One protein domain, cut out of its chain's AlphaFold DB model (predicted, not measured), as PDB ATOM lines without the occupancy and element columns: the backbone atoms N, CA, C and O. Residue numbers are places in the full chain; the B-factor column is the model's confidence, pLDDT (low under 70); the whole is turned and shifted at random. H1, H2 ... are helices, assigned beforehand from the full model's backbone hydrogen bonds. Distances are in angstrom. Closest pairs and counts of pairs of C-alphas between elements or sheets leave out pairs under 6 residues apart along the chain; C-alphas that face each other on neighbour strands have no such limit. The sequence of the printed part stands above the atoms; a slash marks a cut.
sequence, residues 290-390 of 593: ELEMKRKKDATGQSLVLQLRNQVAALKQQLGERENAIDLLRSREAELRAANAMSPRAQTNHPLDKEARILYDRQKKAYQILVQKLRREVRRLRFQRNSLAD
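Overview. This is residues 290 to 390 of the 593 residues of the protein "CAP-Gly domain-containing protein" of Powellomyces hirtus (UniProt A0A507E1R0). What is the shape? A long helical hairpin: H2 folds back beside H1, and residues 290 to 307 of H1 stick out past it, making a rod. What is it made of? The printed part has 101 residues with two named helices, H1 then H2, and no named strand: all helix. It is extended, radius of gyration of the C-alphas 24.5 A, spans 88 by 17 by 16 A.

Arrangement. Where do the helices meet? H1, residues 290 to 341, touches H2, residues 351 to 389, with residues 308 to 333 alone; the closest C-alphas, Ile 326 and Val 371, are 5.6 A apart. How do they run? Opposite ways, at a shallow tilt of 16 degrees. Every O i to N i+4 pair is within hydrogen-bond range in H1, 34 of 35 in H2.

Along the chain. Where does H1 begin? At C-alpha 290 (-27.707, 81.781, 20.881), running 76.2 A. Where does H2 end? At C-alpha 389 (-19.663, 56.248, 36.198), after 57.0 A.

Size, cuts and confidence. Is it continuous? The printed part has no cut; the link is short, 9 residues. Where is pLDDT under 70? At residues 290 to 302, 340, 342 to 353 and 388 to 390.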
ATOM      1  N   GLU A 290     -27.091  82.754  19.971       60.69
ATOM      2  CA  GLU A 290     -27.707  81.781  20.881       60.69
ATOM      3  C   GLU A 290     -27.394  80.337  20.451       60.69
ATOM      4  O   GLU A 290     -27.139  79.469  21.290       60.69
ATOM      5  N   LEU A 291     -27.356  80.081  19.139       61.66
ATOM      6  CA  LEU A 291     -26.934  78.796  18.572       61.66
ATOM      7  C   LEU A 291     -25.425  78.565  18.732       61.66
ATOM      8  O   LEU A 291     -25.015  77.436  19.005       61.66
ATOM      9  N   GLU A 292     -24.594  79.605  18.629       66.62
ATOM     10  CA  GLU A 292     -23.168  79.513  18.960       66.62
ATOM     11  C   GLU A 292     -22.928  79.292  20.454       66.62
ATOM     12  O   GLU A 292     -22.099  78.457  20.809       66.62
ATOM     13  N   MET A 293     -23.648  79.985  21.340       59.94
ATOM     14  CA  MET A 293     -23.530  79.789  22.789       59.94
ATOM     15  C   MET A 293     -23.964  78.382  23.210       59.94
ATOM     16  O   MET A 293     -23.292  77.774  24.045       59.94
ATOM     17  N   LYS A 294     -25.016  77.824  22.591       63.09
ATOM     18  CA  LYS A 294     -25.381  76.406  22.747       63.09
ATOM     19  C   LYS A 294     -24.249  75.504  22.254       63.09
ATOM     20  O   LYS A 294     -23.652  74.823  23.075       63.09
ATOM     21  N   ARG A 295     -23.819  75.620  20.989       64.19
ATOM     22  CA  ARG A 295     -22.708  74.819  20.423       64.19
ATOM     23  C   ARG A 295     -21.419  74.861  21.254       64.19
ATOM     24  O   ARG A 295     -20.795  73.823  21.446       64.19
ATOM     25  N   LYS A 296     -21.017  76.029  21.765       64.19
ATOM     26  CA  LYS A 296     -19.821  76.194  22.617       64.19
ATOM     27  C   LYS A 296     -19.991  75.471  23.960       64.19
ATOM     28  O   LYS A 296     -19.094  74.747  24.393       64.19
ATOM     29  N   LYS A 297     -21.163  75.602  24.588       60.56
ATOM     30  CA  LYS A 297     -21.510  74.906  25.835       60.56
ATOM     31  C   LYS A 297     -21.627  73.389  25.645       60.56
ATOM     32  O   LYS A 297     -21.116  72.638  26.473       60.56
ATOM     33  N   ASP A 298     -22.218  72.949  24.541       61.25
ATOM     34  CA  ASP A 298     -22.347  71.540  24.166       61.25
ATOM     35  C   ASP A 298     -20.967  70.922  23.899       61.25
ATOM     36  O   ASP A 298     -20.687  69.826  24.379       61.25
ATOM     37  N   ALA A 299     -20.059  71.650  23.237       60.69
ATOM     38  CA  ALA A 299     -18.664  71.240  23.064       60.69
ATOM     39  C   ALA A 299     -17.904  71.150  24.401       60.69
ATOM     40  O   ALA A 299     -17.128  70.216  24.604       60.69
ATOM     41  N   THR A 300     -18.169  72.055  25.353       67.56
ATOM     42  CA  THR A 300     -17.589  71.969  26.710       67.56
ATOM     43  C   THR A 300     -18.112  70.731  27.448       67.56
ATOM     44  O   THR A 300     -17.336  69.998  28.060       67.56
ATOM     45  N   GLY A 301     -19.412  70.440  27.337       65.25
ATOM     46  CA  GLY A 301     -20.020  69.229  27.898       65.25
ATOM     47  C   GLY A 301     -19.480  67.939  27.271       65.25
ATOM     48  O   GLY A 301     -19.161  66.993  27.985       65.25
ATOM     49  N   GLN A 302     -19.308  67.907  25.947       66.44
ATOM     50  CA  GLN A 302     -18.711  66.776  25.228       66.44
ATOM     51  C   GLN A 302     -17.241  66.560  25.617       66.44
ATOM     52  O   GLN A 302     -16.830  65.416  25.809       66.44
ATOM     53  N   SER A 303     -16.474  67.640  25.802       75.25
ATOM     54  CA  SER A 303     -15.097  67.590  26.306       75.25
ATOM     55  C   SER A 303     -15.029  66.984  27.714       75.25
ATOM     56  O   SER A 303     -14.276  66.033  27.930       75.25
ATOM     57  N   LEU A 304     -15.890  67.430  28.638       75.69
ATOM     58  CA  LEU A 304     -15.983  66.873  29.993       75.69
ATOM     59  C   LEU A 304     -16.388  65.386  29.987       75.69
ATOM     60  O   LEU A 304     -15.786  64.576  30.689       75.69
ATOM     61  N   VAL A 305     -17.367  64.998  29.164       77.75
ATOM     62  CA  VAL A 305     -17.785  63.591  29.014       77.75
ATOM     63  C   VAL A 305     -16.657  62.724  28.442       77.75
ATOM     64  O   VAL A 305     -16.493  61.581  28.870       77.75
ATOM     65  N   LEU A 306     -15.852  63.243  27.511       80.12
ATOM     66  CA  LEU A 306     -14.680  62.539  26.982       80.12
ATOM     67  C   LEU A 306     -13.584  62.387  28.050       80.12
ATOM     68  O   LEU A 306     -13.045  61.295  28.218       80.12
ATOM     69  N   GLN A 307     -13.313  63.438  28.828       78.31
ATOM     70  CA  GLN A 307     -12.368  63.403  29.948       78.31
ATOM     71  C   GLN A 307     -12.780  62.370  31.011       78.31
ATOM     72  O   GLN A 307     -11.958  61.542  31.411       78.31
ATOM     73  N   LEU A 308     -14.058  62.344  31.407       81.00
ATOM     74  CA  LEU A 308     -14.597  61.356  32.350       81.00
ATOM     75  C   LEU A 308     -14.527  59.924  31.797       81.00
ATOM     76  O   LEU A 308     -14.145  59.006  32.522       81.00
ATOM     77  N   ARG A 309     -14.819  59.714  30.504       78.56
ATOM     78  CA  ARG A 309     -14.650  58.402  29.844       78.56
ATOM     79  C   ARG A 309     -13.199  57.924  29.895       78.56
ATOM     80  O   ARG A 309     -12.965  56.768  30.245       78.56
ATOM     81  N   ASN A 310     -12.242  58.807  29.613       85.50
ATOM     82  CA  ASN A 310     -10.812  58.493  29.671       85.50
ATOM     83  C   ASN A 310     -10.366  58.168  31.110       85.50
ATOM     84  O   ASN A 310      -9.652  57.192  31.330       85.50
ATOM     85  N   GLN A 311     -10.853  58.915  32.106       84.81
ATOM     86  CA  GLN A 311     -10.573  58.662  33.523       84.81
ATOM     87  C   GLN A 311     -11.157  57.321  34.007       84.81
ATOM     88  O   GLN A 311     -10.481  56.554  34.694       84.81
ATOM     89  N   VAL A 312     -12.387  56.982  33.601       87.56
ATOM     90  CA  VAL A 312     -13.013  55.678  33.888       87.56
ATOM     91  C   VAL A 312     -12.291  54.533  33.164       87.56
ATOM     92  O   VAL A 312     -12.204  53.434  33.716       87.56
ATOM     93  N   ALA A 313     -11.742  54.760  31.966       85.50
ATOM     94  CA  ALA A 313     -10.913  53.779  31.263       85.50
ATOM     95  C   ALA A 313      -9.585  53.519  32.001       85.50
ATOM     96  O   ALA A 313      -9.271  52.362  32.281       85.50
ATOM     97  N   ALA A 314      -8.871  54.571  32.418       90.19
ATOM     98  CA  ALA A 314      -7.642  54.447  33.205       90.19
ATOM     99  C   ALA A 314      -7.876  53.701  34.536       90.19
ATOM    100  O   ALA A 314      -7.135  52.779  34.876       90.19
ATOM    101  N   LEU A 315      -8.963  54.011  35.254       87.44
ATOM    102  CA  LEU A 315      -9.326  53.301  36.488       87.44
ATOM    103  C   LEU A 315      -9.728  51.834  36.256       87.44
ATOM    104  O   LEU A 315      -9.532  51.008  37.146       87.44
ATOM    105  N   LYS A 316     -10.273  51.478  35.082       90.62
ATOM    106  CA  LYS A 316     -10.498  50.070  34.697       90.62
ATOM    107  C   LYS A 316      -9.177  49.338  34.446       90.62
ATOM    108  O   LYS A 316      -9.049  48.202  34.894       90.62
ATOM    109  N   GLN A 317      -8.216  49.978  33.779       94.00
ATOM    110  CA  GLN A 317      -6.885  49.408  33.546       94.00
ATOM    111  C   GLN A 317      -6.155  49.156  34.874       94.00
ATOM    112  O   GLN A 317      -5.809  48.014  35.163       94.00
ATOM    113  N   GLN A 318      -6.035  50.178  35.730       91.44
ATOM    114  CA  GLN A 318      -5.399  50.055  37.050       91.44
ATOM    115  C   GLN A 318      -6.058  48.978  37.924       91.44
ATOM    116  O   GLN A 318      -5.383  48.238  38.636       91.44
ATOM    117  N   LEU A 319      -7.387  48.861  37.875       93.44
ATOM    118  CA  LEU A 319      -8.126  47.802  38.563       93.44
ATOM    119  C   LEU A 319      -7.703  46.412  38.059       93.44
ATOM    120  O   LEU A 319      -7.419  45.546  38.885       93.44
ATOM    121  N   GLY A 320      -7.603  46.215  36.741       91.88
ATOM    122  CA  GLY A 320      -7.134  44.963  36.138       91.88
ATOM    123  C   GLY A 320      -5.683  44.635  36.495       91.88
ATOM    124  O   GLY A 320      -5.389  43.517  36.906       91.88
ATOM    125  N   GLU A 321      -4.780  45.616  36.440       94.12
ATOM    126  CA  GLU A 321      -3.370  45.466  36.834       94.12
ATOM    127  C   GLU A 321      -3.226  45.024  38.300       94.12
ATOM    128  O   GLU A 321      -2.481  44.090  38.608       94.12
ATOM    129  N   ARG A 322      -3.977  45.647  39.219       89.88
ATOM    130  CA  ARG A 322      -3.951  45.298  40.651       89.88
ATOM    131  C   ARG A 322      -4.648  43.962  40.946       89.88
ATOM    132  O   ARG A 322      -4.294  43.324  41.936       89.88
ATOM    133  N   GLU A 323      -5.596  43.521  40.115       91.62
ATOM    134  CA  GLU A 323      -6.212  42.188  40.202       91.62
ATOM    135  C   GLU A 323      -5.258  41.098  39.670       91.62
ATOM    136  O   GLU A 323      -4.979  40.142  40.397       91.62
ATOM    137  N   ASN A 324      -4.616  41.307  38.516       95.00
ATOM    138  CA  ASN A 324      -3.555  40.438  37.986       95.00
ATOM    139  C   ASN A 324      -2.389  40.280  38.983       95.00
ATOM    140  O   ASN A 324      -1.915  39.169  39.228       95.00
ATOM    141  N   ALA A 325      -1.963  41.375  39.623       91.88
ATOM    142  CA  ALA A 325      -0.924  41.350  40.652       91.88
ATOM    143  C   ALA A 325      -1.319  40.517  41.887       91.88
ATOM    144  O   ALA A 325      -0.463  39.874  42.491       91.88
ATOM    145  N   ILE A 326      -2.603  40.481  42.269       92.19
ATOM    146  CA  ILE A 326      -3.070  39.599  43.351       92.19
ATOM    147  C   ILE A 326      -2.902  38.129  42.954       92.19
ATOM    148  O   ILE A 326      -2.499  37.322  43.793       92.19
ATOM    149  N   ASP A 327      -3.213  37.772  41.711       91.94
ATOM    150  CA  ASP A 327      -3.266  36.372  41.284       91.94
ATOM    151  C   ASP A 327      -1.879  35.806  40.939       91.94
ATOM    152  O   ASP A 327      -1.594  34.663  41.303       91.94
ATOM    153  N   LEU A 328      -0.953  36.633  40.436       92.62
ATOM    154  CA  LEU A 328       0.481  36.307  40.383       92.62
ATOM    155  C   LEU A 328       1.042  35.957  41.774       92.62
ATOM    156  O   LEU A 328       1.737  34.954  41.941       92.62
ATOM    157  N   LEU A 329       0.695  36.735  42.805       88.00
ATOM    158  CA  LEU A 329       1.134  36.464  44.180       88.00
ATOM    159  C   LEU A 329       0.476  35.204  44.770       88.00
ATOM    160  O   LEU A 329       1.097  34.531  45.595       88.00
ATOM    161  N   ARG A 330      -0.742  34.838  44.337       87.56
ATOM    162  CA  ARG A 330      -1.358  33.543  44.687       87.56
ATOM    163  C   ARG A 330      -0.659  32.372  44.002       87.56
ATOM    164  O   ARG A 330      -0.423  31.376  44.684       87.56
ATOM    165  N   SER A 331      -0.298  32.490  42.718       90.31
ATOM    166  CA  SER A 331       0.520  31.480  42.021       90.31
ATOM    167  C   SER A 331       1.816  31.247  42.784       90.31
ATOM    168  O   SER A 331       2.106  30.121  43.180       90.31
ATOM    169  N   ARG A 332       2.521  32.326  43.147       87.00
ATOM    170  CA  ARG A 332       3.774  32.208  43.896       87.00
ATOM    171  C   ARG A 332       3.591  31.586  45.284       87.00
ATOM    172  O   ARG A 332       4.410  30.768  45.697       87.00
ATOM    173  N   GLU A 333       2.510  31.901  46.002       84.38
ATOM    174  CA  GLU A 333       2.185  31.228  47.271       84.38
ATOM    175  C   GLU A 333       1.806  29.740  47.062       84.38
ATOM    176  O   GLU A 333       1.952  28.935  47.984       84.38
ATOM    177  N   ALA A 334       1.309  29.341  45.886       84.88
ATOM    178  CA  ALA A 334       1.008  27.949  45.540       84.88
ATOM    179  C   ALA A 334       2.271  27.162  45.138       84.88
ATOM    180  O   ALA A 334       2.493  26.076  45.670       84.88
ATOM    181  N   GLU A 335       3.143  27.735  44.305       85.44
ATOM    182  CA  GLU A 335       4.475  27.201  43.977       85.44
ATOM    183  C   GLU A 335       5.293  26.932  45.248       85.44
ATOM    184  O   GLU A 335       5.849  25.849  45.432       85.44
ATOM    185  N   LEU A 336       5.310  27.898  46.174       77.75
ATOM    186  CA  LEU A 336       6.000  27.771  47.456       77.75
ATOM    187  C   LEU A 336       5.391  26.653  48.327       77.75
ATOM    188  O   LEU A 336       6.141  25.894  48.945       77.75
ATOM    189  N   ARG A 337       4.056  26.485  48.345       80.62
ATOM    190  CA  ARG A 337       3.414  25.327  49.006       80.62
ATOM    191  C   ARG A 337       3.852  24.006  48.376       80.62
ATOM    192  O   ARG A 337       4.183  23.087  49.121       80.62
ATOM    193  N   ALA A 338       3.860  23.914  47.046       82.62
ATOM    194  CA  ALA A 338       4.240  22.701  46.326       82.62
ATOM    195  C   ALA A 338       5.699  22.312  46.617       82.62
ATOM    196  O   ALA A 338       5.956  21.184  47.024       82.62
ATOM    197  N   ALA A 339       6.636  23.263  46.540       76.12
ATOM    198  CA  ALA A 339       8.046  23.028  46.857       76.12
ATOM    199  C   ALA A 339       8.274  22.551  48.309       76.12
ATOM    200  O   ALA A 339       9.114  21.687  48.555       76.12
ATOM    201  N   ASN A 340       7.505  23.066  49.277       69.88
ATOM    202  CA  ASN A 340       7.562  22.623  50.678       69.88
ATOM    203  C   ASN A 340       6.930  21.224  50.865       69.88
ATOM    204  O   ASN A 340       7.441  20.420  51.641       69.88
ATOM    205  N   ALA A 341       5.863  20.906  50.124       71.56
ATOM    206  CA  ALA A 341       5.210  19.593  50.144       71.56
ATOM    207  C   ALA A 341       6.029  18.488  49.447       71.56
ATOM    208  O   ALA A 341       5.963  17.334  49.859       71.56
ATOM    209  N   MET A 342       6.820  18.836  48.427       65.69
ATOM    210  CA  MET A 342       7.714  17.913  47.712       65.69
ATOM    211  C   MET A 342       9.053  17.670  48.436       65.69
ATOM    212  O   MET A 342       9.870  16.890  47.953       65.69
ATOM    213  N   SER A 343       9.301  18.312  49.584       62.56
ATOM    214  CA  SER A 343      10.526  18.102  50.363       62.56
ATOM    215  C   SER A 343      10.438  16.822  51.214       62.56
ATOM    216  O   SER A 343       9.639  16.773  52.154       62.56
ATOM    217  N   PRO A 344      11.284  15.796  50.977       58.56
ATOM    218  CA  PRO A 344      11.224  14.531  51.718       58.56
ATOM    219  C   PRO A 344      11.657  14.649  53.193       58.56
ATOM    220  O   PRO A 344      11.480  13.709  53.963       58.56
ATOM    221  N   ARG A 345      12.172  15.808  53.633       55.03
ATOM    222  CA  ARG A 345      12.568  16.074  55.031       55.03
ATOM    223  C   ARG A 345      11.409  16.381  55.988       55.03
ATOM    224  O   ARG A 345      11.625  16.817  57.114       55.03
ATOM    225  N   ALA A 346      10.164  16.118  55.598       53.03
ATOM    226  CA  ALA A 346       8.991  16.353  56.446       53.03
ATOM    227  C   ALA A 346       8.961  15.544  57.769       53.03
ATOM    228  O   ALA A 346       8.080  15.788  58.593       53.03
ATOM    229  N   GLN A 347       9.897  14.607  57.974       53.94
ATOM    230  CA  GLN A 347       9.990  13.725  59.145       53.94
ATOM    231  C   GLN A 347      11.251  13.948  60.012       53.94
ATOM    232  O   GLN A 347      11.350  13.371  61.093       53.94
ATOM    233  N   THR A 348      12.214  14.777  59.589       58.56
ATOM    234  CA  THR A 348      13.452  15.022  60.351       58.56
ATOM    235  C   THR A 348      13.300  16.190  61.326       58.56
ATOM    236  O   THR A 348      13.103  17.333  60.926       58.56
ATOM    237  N   ASN A 349      13.485  15.934  62.627       58.84
ATOM    238  CA  ASN A 349      13.545  16.967  63.677       58.84
ATOM    239  C   ASN A 349      14.875  17.762  63.660       58.84
ATOM    240  O   ASN A 349      15.437  18.084  64.706       58.84
ATOM    241  N   HIS A 350      15.414  18.054  62.474       66.50
ATOM    242  CA  HIS A 350      16.701  18.725  62.318       66.50
ATOM    243  C   HIS A 350      16.542  20.251  62.480       66.50
ATOM    244  O   HIS A 350      15.611  20.827  61.904       66.50
ATOM    245  N   PRO A 351      17.429  20.954  63.214       63.22
ATOM    246  CA  PRO A 351      17.275  22.389  63.470       63.22
ATOM    247  C   PRO A 351      17.212  23.234  62.187       63.22
ATOM    248  O   PRO A 351      16.389  24.142  62.102       63.22
ATOM    249  N   LEU A 352      17.983  22.878  61.152       61.22
ATOM    250  CA  LEU A 352      17.951  23.576  59.856       61.22
ATOM    251  C   LEU A 352      16.589  23.469  59.142       61.22
ATOM    252  O   LEU A 352      16.149  24.429  58.510       61.22
ATOM    253  N   ASP A 353      15.880  22.340  59.272       67.31
ATOM    254  CA  ASP A 353      14.551  22.172  58.666       67.31
ATOM    255  C   ASP A 353      13.501  23.016  59.421       67.31
ATOM    256  O   ASP A 353      12.587  23.589  58.817       67.31
ATOM    257  N   LYS A 354      13.669  23.180  60.743       73.94
ATOM    258  CA  LYS A 354      12.858  24.085  61.579       73.94
ATOM    259  C   LYS A 354      13.075  25.554  61.199       73.94
ATOM    260  O   LYS A 354      12.101  26.301  61.097       73.94
ATOM    261  N   GLU A 355      14.314  25.970  60.946       78.56
ATOM    262  CA  GLU A 355      14.624  27.323  60.465       78.56
ATOM    263  C   GLU A 355      14.051  27.578  59.066       78.56
ATOM    264  O   GLU A 355      13.385  28.596  58.857       78.56
ATOM    265  N   ALA A 356      14.196  26.625  58.139       76.44
ATOM    266  CA  ALA A 356      13.579  26.696  56.815       76.44
ATOM    267  C   ALA A 356      12.046  26.842  56.899       76.44
ATOM    268  O   ALA A 356      11.465  27.682  56.206       76.44
ATOM    269  N   ARG A 357      11.384  26.102  57.803       75.81
ATOM    270  CA  ARG A 357       9.937  26.228  58.065       75.81
ATOM    271  C   ARG A 357       9.561  27.622  58.592       75.81
ATOM    272  O   ARG A 357       8.585  28.206  58.128       75.81
ATOM    273  N   ILE A 358      10.353  28.188  59.507       83.25
ATOM    274  CA  ILE A 358      10.135  29.538  60.061       83.25
ATOM    275  C   ILE A 358      10.313  30.622  58.986       83.25
ATOM    276  O   ILE A 358       9.519  31.564  58.926       83.25
ATOM    277  N   LEU A 359      11.324  30.501  58.122       82.88
ATOM    278  CA  LEU A 359      11.539  31.418  56.996       82.88
ATOM    279  C   LEU A 359      10.395  31.335  55.977       82.88
ATOM    280  O   LEU A 359       9.874  32.370  55.556       82.88
ATOM    281  N   TYR A 360       9.942  30.122  55.660       81.31
ATOM    282  CA  TYR A 360       8.781  29.878  54.808       81.31
ATOM    283  C   TYR A 360       7.506  30.543  55.357       81.31
ATOM    284  O   TYR A 360       6.838  31.290  54.641       81.31
ATOM    285  N   ASP A 361       7.184  30.351  56.641       82.56
ATOM    286  CA  ASP A 361       5.988  30.955  57.245       82.56
ATOM    287  C   ASP A 361       6.085  32.486  57.361       82.56
ATOM    288  O   ASP A 361       5.063  33.176  57.276       82.56
ATOM    289  N   ARG A 362       7.296  33.048  57.496       86.94
ATOM    290  CA  ARG A 362       7.533  34.502  57.399       86.94
ATOM    291  C   ARG A 362       7.245  35.023  55.987       86.94
ATOM    292  O   ARG A 362       6.486  35.982  55.854       86.94
ATOM    293  N   GLN A 363       7.778  34.378  54.944       85.88
ATOM    294  CA  GLN A 363       7.512  34.744  53.544       85.88
ATOM    295  C   GLN A 363       6.018  34.640  53.210       85.88
ATOM    296  O   GLN A 363       5.424  35.582  52.686       85.88
ATOM    297  N   LYS A 364       5.375  33.534  53.595       82.56
ATOM    298  CA  LYS A 364       3.937  33.304  53.412       82.56
ATOM    299  C   LYS A 364       3.085  34.398  54.067       82.56
ATOM    300  O   LYS A 364       2.186  34.942  53.427       82.56
ATOM    301  N   LYS A 365       3.397  34.793  55.310       87.06
ATOM    302  CA  LYS A 365       2.729  35.920  55.989       87.06
ATOM    303  C   LYS A 365       2.948  37.251  55.259       87.06
ATOM    304  O   LYS A 365       1.996  38.017  55.126       87.06
ATOM    305  N   ALA A 366       4.150  37.515  54.741       85.00
ATOM    306  CA  ALA A 366       4.430  38.723  53.961       85.00
ATOM    307  C   ALA A 366       3.592  38.788  52.667       85.00
ATOM    308  O   ALA A 366       2.933  39.799  52.416       85.00
ATOM    309  N   TYR A 367       3.517  37.691  51.901       88.06
ATOM    310  CA  TYR A 367       2.658  37.599  50.712       88.06
ATOM    311  C   TYR A 367       1.175  37.818  51.039       88.06
ATOM    312  O   TYR A 367       0.486  38.560  50.337       88.06
ATOM    313  N   GLN A 368       0.682  37.246  52.141       87.81
ATOM    314  CA  GLN A 368      -0.702  37.441  52.583       87.81
ATOM    315  C   GLN A 368      -0.997  38.901  52.961       87.81
ATOM    316  O   GLN A 368      -2.064  39.414  52.615       87.81
ATOM    317  N   ILE A 369      -0.058  39.607  53.601       91.38
ATOM    318  CA  ILE A 369      -0.178  41.049  53.884       91.38
ATOM    319  C   ILE A 369      -0.232  41.857  52.577       91.38
ATOM    320  O   ILE A 369      -1.088  42.736  52.443       91.38
ATOM    321  N   LEU A 370       0.614  41.532  51.593       91.56
ATOM    322  CA  LEU A 370       0.653  42.203  50.287       91.56
ATOM    323  C   LEU A 370      -0.677  42.022  49.526       91.56
ATOM    324  O   LEU A 370      -1.303  43.004  49.123       91.56
ATOM    325  N   VAL A 371      -1.182  40.788  49.436       91.94
ATOM    326  CA  VAL A 371      -2.496  40.482  48.838       91.94
ATOM    327  C   VAL A 371      -3.628  41.224  49.560       91.94
ATOM    328  O   VAL A 371      -4.541  41.737  48.912       91.94
ATOM    329  N   GLN A 372      -3.575  41.358  50.889       89.62
ATOM    330  CA  GLN A 372      -4.562  42.142  51.646       89.62
ATOM    331  C   GLN A 372      -4.428  43.661  51.432       89.62
ATOM    332  O   GLN A 372      -5.442  44.359  51.517       89.62
ATOM    333  N   LYS A 373      -3.232  44.187  51.120       90.56
ATOM    334  CA  LYS A 373      -3.025  45.586  50.694       90.56
ATOM    335  C   LYS A 373      -3.655  45.818  49.316       90.56
ATOM    336  O   LYS A 373      -4.522  46.679  49.191       90.56
ATOM    337  N   LEU A 374      -3.333  44.985  48.323       92.62
ATOM    338  CA  LEU A 374      -3.917  45.072  46.974       92.62
ATOM    339  C   LEU A 374      -5.449  44.911  46.990       92.62
ATOM    340  O   LEU A 374      -6.154  45.686  46.353       92.62
ATOM    341  N   ARG A 375      -6.004  44.001  47.806       90.38
ATOM    342  CA  ARG A 375      -7.465  43.851  48.001       90.38
ATOM    343  C   ARG A 375      -8.149  45.051  48.671       90.38
ATOM    344  O   ARG A 375      -9.381  45.111  48.692       90.38
ATOM    345  N   ARG A 376      -7.413  45.986  49.280       90.81
ATOM    346  CA  ARG A 376      -7.957  47.291  49.713       90.81
ATOM    347  C   ARG A 376      -7.944  48.268  48.543       90.81
ATOM    348  O   ARG A 376      -8.969  48.892  48.284       90.81
ATOM    349  N   GLU A 377      -6.850  48.305  47.791       86.94
ATOM    350  CA  GLU A 377      -6.692  49.204  46.646       86.94
ATOM    351  C   GLU A 377      -7.673  48.894  45.511       86.94
ATOM    352  O   GLU A 377      -8.370  49.783  45.040       86.94
ATOM    353  N   VAL A 378      -7.867  47.618  45.174       91.94
ATOM    354  CA  VAL A 378      -8.903  47.170  44.230       91.94
ATOM    355  C   VAL A 378     -10.304  47.631  44.657       91.94
ATOM    356  O   VAL A 378     -11.105  48.025  43.815       91.94
ATOM    357  N   ARG A 379     -10.616  47.655  45.962       88.62
ATOM    358  CA  ARG A 379     -11.898  48.196  46.454       88.62
ATOM    359  C   ARG A 379     -11.976  49.721  46.332       88.62
ATOM    360  O   ARG A 379     -13.041  50.220  45.984       88.62
ATOM    361  N   ARG A 380     -10.874  50.445  46.563       89.88
ATOM    362  CA  ARG A 380     -10.776  51.902  46.354       89.88
ATOM    363  C   ARG A 380     -10.944  52.270  44.876       89.88
ATOM    364  O   ARG A 380     -11.768  53.126  44.572       89.88
ATOM    365  N   LEU A 381     -10.267  51.567  43.970       87.50
ATOM    366  CA  LEU A 381     -10.367  51.764  42.519       87.50
ATOM    367  C   LEU A 381     -11.761  51.396  41.989       87.50
ATOM    368  O   LEU A 381     -12.361  52.181  41.257       87.50
ATOM    369  N   ARG A 382     -12.338  50.259  42.418       87.69
ATOM    370  CA  ARG A 382     -13.743  49.894  42.126       87.69
ATOM    371  C   ARG A 382     -14.714  50.982  42.596       87.69
ATOM    372  O   ARG A 382     -15.647  51.308  41.867       87.69
ATOM    373  N   PHE A 383     -14.486  51.560  43.777       85.44
ATOM    374  CA  PHE A 383     -15.294  52.655  44.309       85.44
ATOM    375  C   PHE A 383     -15.157  53.947  43.483       85.44
ATOM    376  O   PHE A 383     -16.168  54.464  43.019       85.44
ATOM    377  N   GLN A 384     -13.934  54.424  43.224       83.19
ATOM    378  CA  GLN A 384     -13.683  55.624  42.408       83.19
ATOM    379  C   GLN A 384     -14.265  55.486  40.995       83.19
ATOM    380  O   GLN A 384     -14.964  56.378  40.522       83.19
ATOM    381  N   ARG A 385     -14.054  54.331  40.350       86.81
ATOM    382  CA  ARG A 385     -14.620  54.001  39.036       86.81
ATOM    383  C   ARG A 385     -16.149  54.069  39.038       86.81
ATOM    384  O   ARG A 385     -16.722  54.591  38.091       86.81
ATOM    385  N   ASN A 386     -16.802  53.538  40.072       79.69
ATOM    386  CA  ASN A 386     -18.262  53.578  40.181       79.69
ATOM    387  C   ASN A 386     -18.772  55.002  40.470       79.69
ATOM    388  O   ASN A 386     -19.769  55.404  39.884       79.69
ATOM    389  N   SER A 387     -18.067  55.778  41.299       74.19
ATOM    390  CA  SER A 387     -18.417  57.175  41.603       74.19
ATOM    391  C   SER A 387     -18.290  58.112  40.394       74.19
ATOM    392  O   SER A 387     -18.977  59.122  40.345       74.19
ATOM    393  N   LEU A 388     -17.426  57.786  39.426       67.00
ATOM    394  CA  LEU A 388     -17.259  58.530  38.168       67.00
ATOM    395  C   LEU A 388     -18.139  58.002  37.022       67.00
ATOM    396  O   LEU A 388     -18.228  58.637  35.973       67.00
ATOM    397  N   ALA A 389     -18.768  56.836  37.193       59.12
ATOM    398  CA  ALA A 389     -19.663  56.248  36.198       59.12
ATOM    399  C   ALA A 389     -21.098  56.799  36.278       59.12
ATOM    400  O   ALA A 389     -21.853  56.629  35.322       59.12
ATOM    401  N   ASP A 390     -21.465  57.448  37.386       54.94
ATOM    402  CA  ASP A 390     -22.812  57.960  37.642       54.94
ATOM    403  C   ASP A 390     -22.761  59.413  38.171       54.94
ATOM    404  O   ASP A 390     -22.572  59.640  39.371       54.94
TER     405      ASP A 390